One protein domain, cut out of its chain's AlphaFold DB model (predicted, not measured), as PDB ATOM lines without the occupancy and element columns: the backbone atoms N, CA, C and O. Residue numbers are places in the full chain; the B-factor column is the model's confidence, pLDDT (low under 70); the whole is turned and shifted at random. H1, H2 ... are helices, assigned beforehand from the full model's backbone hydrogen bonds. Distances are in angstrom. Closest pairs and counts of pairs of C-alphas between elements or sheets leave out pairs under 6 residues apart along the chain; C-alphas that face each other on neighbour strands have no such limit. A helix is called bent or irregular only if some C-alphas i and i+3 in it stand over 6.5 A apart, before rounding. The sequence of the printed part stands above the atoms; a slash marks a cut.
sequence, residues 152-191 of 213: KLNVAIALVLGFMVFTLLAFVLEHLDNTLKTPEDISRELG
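Overview. This is residues 152 to 191 of the 213 residues of the protein "GNVR domain-containing protein" of Bacteroidales bacterium (UniProt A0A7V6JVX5). One long helix, H1, makes most of the length of a thin rod; past its far end a short link leads to a small helix, H2, which sits beyond H1 and does not fold back on it. The two helices share no packed core. The printed part has 40 residues with two named helices, H1 then H2, and no named strand; its class is all helix. It is extended, with a radius of gyration of the C-alphas of 16.7 A, and the C-alphas span 53 by 13 by 10 A.

Arrangement. H1, residues 152 to 176, is followed by H2, residues 183 to 190, and the two are apart, with no C-alpha of the one within 8 A of the other. The link between them is short, with 6 residues. Residues 152 to 179, of which 152 to 176 belong to H1, stand free. Residues 181 to 187, of which 183 to 187 belong to H2, stand free too. In H1 and H2 every O i to N i+4 pair is within hydrogen-bond range.

Along the chain. H1 begins at Lys 152, with its C-alpha at (179.256, 166.912, 209.381), and ends at Leu 176, with its C-alpha at (154.203, 140.935, 209.396). It measures 36.1 A from first to last C-alpha and is not bent. H2 runs from Pro 183 to Leu 190, whose C-alpha is at (137.211, 136.244, 212.144), and measures 10.6 A.

Size, cuts and confidence. The two C-alphas farthest apart are those of Lys 152 and Gly 191, the first and last printed residues, at 53.9 A. The printed part has no cut. The mean pLDDT of the printed part is 86.0, with 93 for H1 and 74 for H2. Residues 178, 180 to 181 and 183 are under 70.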
ATOM      1  N   LYS A 152     180.564 166.429 208.904       87.56
ATOM      2  CA  LYS A 152     179.256 166.912 209.381       87.56
ATOM      3  C   LYS A 152     178.123 166.611 208.392       87.56
ATOM      4  O   LYS A 152     177.071 166.139 208.807       87.56
ATOM      5  N   LEU A 153     178.356 166.834 207.096       88.50
ATOM      6  CA  LEU A 153     177.378 166.554 206.043       88.50
ATOM      7  C   LEU A 153     177.122 165.047 205.923       88.50
ATOM      8  O   LEU A 153     175.974 164.622 205.880       88.50
ATOM      9  N   ASN A 154     178.180 164.234 205.948       90.62
ATOM     10  CA  ASN A 154     178.050 162.780 205.850       90.62
ATOM     11  C   ASN A 154     177.276 162.188 207.041       90.62
ATOM     12  O   ASN A 154     176.441 161.310 206.847       90.62
ATOM     13  N   VAL A 155     177.514 162.689 208.258       94.44
ATOM     14  CA  VAL A 155     176.772 162.269 209.460       94.44
ATOM     15  C   VAL A 155     175.304 162.690 209.378       94.44
ATOM     16  O   VAL A 155     174.430 161.889 209.700       94.44
ATOM     17  N   ALA A 156     175.014 163.906 208.902       95.25
ATOM     18  CA  ALA A 156     173.637 164.363 208.713       95.25
ATOM     19  C   ALA A 156     172.875 163.482 207.706       95.25
ATOM     20  O   ALA A 156     171.754 163.061 207.983       95.25
ATOM     21  N   ILE A 157     173.507 163.138 206.578       94.75
ATOM     22  CA  ILE A 157     172.927 162.236 205.572       94.75
ATOM     23  C   ILE A 157     172.692 160.840 206.163       94.75
ATOM     24  O   ILE A 157     171.615 160.273 205.985       94.75
ATOM     25  N   ALA A 158     173.665 160.294 206.898       96.50
ATOM     26  CA  ALA A 158     173.542 158.979 207.524       96.50
ATOM     27  C   ALA A 158     172.387 158.915 208.539       96.50
ATOM     28  O   ALA A 158     171.670 157.918 208.578       96.50
ATOM     29  N   LEU A 159     172.172 159.978 209.321       96.50
ATOM     30  CA  LEU A 159     171.074 160.057 210.289       96.50
ATOM     31  C   LEU A 159     169.711 160.036 209.585       96.50
ATOM     32  O   LEU A 159     168.842 159.249 209.956       96.50
ATOM     33  N   VAL A 160     169.543 160.852 208.540       97.06
ATOM     34  CA  VAL A 160     168.290 160.920 207.771       97.06
ATOM     35  C   VAL A 160     167.986 159.581 207.095       97.06
ATOM     36  O   VAL A 160     166.874 159.070 207.217       97.06
ATOM     37  N   LEU A 161     168.979 158.978 206.434       97.12
ATOM     38  CA  LEU A 161     168.815 157.672 205.790       97.12
ATOM     39  C   LEU A 161     168.528 156.564 206.809       97.12
ATOM     40  O   LEU A 161     167.645 155.740 206.581       97.12
ATOM     41  N   GLY A 162     169.219 156.565 207.949       97.31
ATOM     42  CA  GLY A 162     168.979 155.611 209.029       97.31
ATOM     43  C   GLY A 162     167.551 155.693 209.569       97.31
ATOM     44  O   GLY A 162     166.902 154.665 209.733       97.31
ATOM     45  N   PHE A 163     167.026 156.905 209.770       97.12
ATOM     46  CA  PHE A 163     165.649 157.104 210.228       97.12
ATOM     47  C   PHE A 163     164.616 156.639 209.190       97.12
ATOM     48  O   PHE A 163     163.613 156.011 209.536       97.12
ATOM     49  N   MET A 164     164.882 156.886 207.905       97.00
ATOM     50  CA  MET A 164     164.025 156.425 206.811       97.00
ATOM     51  C   MET A 164     163.962 154.892 206.745       97.00
ATOM     52  O   MET A 164     162.882 154.321 206.623       97.00
ATOM     53  N   VAL A 165     165.102 154.211 206.894       97.06
ATOM     54  CA  VAL A 165     165.151 152.740 206.919       97.06
ATOM     55  C   VAL A 165     164.523 152.180 208.196       97.06
ATOM     56  O   VAL A 165     163.786 151.201 208.131       97.06
ATOM     57  N   PHE A 166     164.768 152.803 209.352       97.19
ATOM     58  CA  PHE A 166     164.194 152.379 210.631       97.19
ATOM     59  C   PHE A 166     162.663 152.431 210.616       97.19
ATOM     60  O   PHE A 166     162.008 151.469 211.007       97.19
ATOM     61  N   THR A 167     162.092 153.533 210.123       95.94
ATOM     62  CA  THR A 167     160.635 153.682 210.002       95.94
ATOM     63  C   THR A 167     160.051 152.676 209.015       95.94
ATOM     64  O   THR A 167     159.078 152.006 209.351       95.94
ATOM     65  N   LEU A 168     160.676 152.491 207.847       96.12
ATOM     66  CA  LEU A 168     160.269 151.470 206.878       96.12
ATOM     67  C   LEU A 168     160.258 150.062 207.501       96.12
ATOM     68  O   LEU A 168     159.274 149.340 207.371       96.12
ATOM     69  N   LEU A 169     161.327 149.685 208.206       95.44
ATOM     70  CA  LEU A 169     161.425 148.386 208.874       95.44
ATOM     71  C   LEU A 169     160.379 148.218 209.976       95.44
ATOM     72  O   LEU A 169     159.803 147.141 210.080       95.44
ATOM     73  N   ALA A 170     160.101 149.256 210.766       94.94
ATOM     74  CA  ALA A 170     159.053 149.210 211.783       94.94
ATOM     75  C   ALA A 170     157.671 148.945 211.160       94.94
ATOM     76  O   ALA A 170     156.935 148.100 211.659       94.94
ATOM     77  N   PHE A 171     157.352 149.594 210.035       91.75
ATOM     78  CA  PHE A 171     156.113 149.334 209.294       91.75
ATOM     79  C   PHE A 171     156.049 147.913 208.728       91.75
ATOM     80  O   PHE A 171     155.002 147.278 208.807       91.75
ATOM     81  N   VAL A 172     157.151 147.400 208.174       93.25
ATOM     82  CA  VAL A 172     157.210 146.019 207.668       93.25
ATOM     83  C   VAL A 172     157.026 145.020 208.809       93.25
ATOM     84  O   VAL A 172     156.252 144.082 208.666       93.25
ATOM     85  N   LEU A 173     157.698 145.222 209.943       91.12
ATOM     86  CA  LEU A 173     157.569 144.343 211.105       91.12
ATOM     87  C   LEU A 173     156.151 144.360 211.680       91.12
ATOM     88  O   LEU A 173     155.637 143.291 211.981       91.12
ATOM     89  N   GLU A 174     155.508 145.526 211.778       86.56
ATOM     90  CA  GLU A 174     154.108 145.601 212.214       86.56
ATOM     91  C   GLU A 174     153.169 144.944 211.196       86.56
ATOM     92  O   GLU A 174     152.229 144.266 211.584       86.56
ATOM     93  N   HIS A 175     153.435 145.075 209.891       83.31
ATOM     94  CA  HIS A 175     152.623 144.414 208.866       83.31
ATOM     95  C   HIS A 175     152.788 142.885 208.856       83.31
ATOM     96  O   HIS A 175     151.862 142.174 208.478       83.31
ATOM     97  N   LEU A 176     153.957 142.373 209.249       84.06
ATOM     98  CA  LEU A 176     154.203 140.935 209.396       84.06
ATOM     99  C   LEU A 176     153.714 140.386 210.749       84.06
ATOM    100  O   LEU A 176     153.618 139.166 210.906       84.06
ATOM    101  N   ASP A 177     153.424 141.252 211.723       79.88
ATOM    102  CA  ASP A 177     152.863 140.857 213.010       79.88
ATOM    103  C   ASP A 177     151.357 140.586 212.869       79.88
ATOM    104  O   ASP A 177     150.519 141.469 213.016       79.88
ATOM    105  N   ASN A 178     151.003 139.324 212.617       68.19
ATOM    106  CA  ASN A 178     149.613 138.857 212.515       68.19
ATOM    107  C   ASN A 178     148.899 138.732 213.882       68.19
ATOM    108  O   ASN A 178     147.963 137.943 214.034       68.19
ATOM    109  N   THR A 179     149.355 139.441 214.918       73.75
ATOM    110  CA  THR A 179     148.718 139.393 216.238       73.75
ATOM    111  C   THR A 179     147.476 140.284 216.263       73.75
ATOM    112  O   THR A 179     147.568 141.495 216.096       73.75
ATOM    113  N   LEU A 180     146.314 139.699 216.568       69.25
ATOM    114  CA  LEU A 180     145.072 140.440 216.815       69.25
ATOM    115  C   LEU A 180     145.178 141.169 218.163       69.25
ATOM    116  O   LEU A 180     145.014 140.558 219.223       69.25
ATOM    117  N   LYS A 181     145.507 142.463 218.136       69.88
ATOM    118  CA  LYS A 181     145.722 143.267 219.355       69.88
ATOM    119  C   LYS A 181     144.481 144.068 219.736       69.88
ATOM    120  O   LYS A 181     144.303 144.382 220.914       69.88
ATOM    121  N   THR A 182     143.628 144.386 218.765       73.06
ATOM    122  CA  THR A 182     142.427 145.198 218.972       73.06
ATOM    123  C   THR A 182     141.149 144.389 218.726       73.06
ATOM    124  O   THR A 182     141.154 143.424 217.955       73.06
ATOM    125  N   PRO A 183     140.031 144.731 219.393       69.12
ATOM    126  CA  PRO A 183     138.747 144.082 219.129       69.12
ATOM    127  C   PRO A 183     138.282 144.280 217.674       69.12
ATOM    128  O   PRO A 183     137.584 143.425 217.127       69.12
ATOM    129  N   GLU A 184     138.711 145.358 217.018       72.31
ATOM    130  CA  GLU A 184     138.466 145.612 215.601       72.31
ATOM    131  C   GLU A 184     139.162 144.576 214.702       72.31
ATOM    132  O   GLU A 184     138.531 144.092 213.755       72.31
ATOM    133  N   ASP A 185     140.396 144.170 215.025       72.31
ATOM    134  CA  ASP A 185     141.135 143.138 214.278       72.31
ATOM    135  C   ASP A 185     140.401 141.787 214.328       72.31
ATOM    136  O   ASP A 185     140.235 141.126 213.303       72.31
ATOM    137  N   ILE A 186     139.865 141.416 215.501       74.69
ATOM    138  CA  ILE A 186     139.058 140.195 215.702       74.69
ATOM    139  C   ILE A 186     137.825 140.215 214.793       74.69
ATOM    140  O   ILE A 186     137.512 139.217 214.142       74.69
ATOM    141  N   SER A 187     137.127 141.350 214.730       73.06
ATOM    142  CA  SER A 187     135.910 141.468 213.925       73.06
ATOM    143  C   SER A 187     136.168 141.387 212.416       73.06
ATOM    144  O   SER A 187     135.357 140.800 211.699       73.06
ATOM    145  N   ARG A 188     137.298 141.924 211.927       77.25
ATOM    146  CA  ARG A 188     137.667 141.891 210.499       77.25
ATOM    147  C   ARG A 188     138.176 140.528 210.043       77.25
ATOM    148  O   ARG A 188     137.771 140.079 208.977       77.25
ATOM    149  N   GLU A 189     139.046 139.897 210.824       76.06
ATOM    150  CA  GLU A 189     139.711 138.642 210.443       76.06
ATOM    151  C   GLU A 189     138.810 137.418 210.670       76.06
ATOM    152  O   GLU A 189     138.770 136.506 209.847       76.06
ATOM    153  N   LEU A 190     138.041 137.396 211.767       77.94
ATOM    154  CA  LEU A 190     137.211 136.244 212.144       77.94
ATOM    155  C   LEU A 190     135.723 136.426 211.799       77.94
ATOM    156  O   LEU A 190     134.956 135.473 211.913       77.94
ATOM    157  N   GLY A 191     135.292 137.628 211.394       76.50
ATOM    158  CA  GLY A 191     133.894 137.923 211.048       76.50
ATOM    159  C   GLY A 191     132.919 137.853 212.231       76.50
ATOM    160  O   GLY A 191     131.707 137.767 212.036       76.50
TER     161      GLY A 191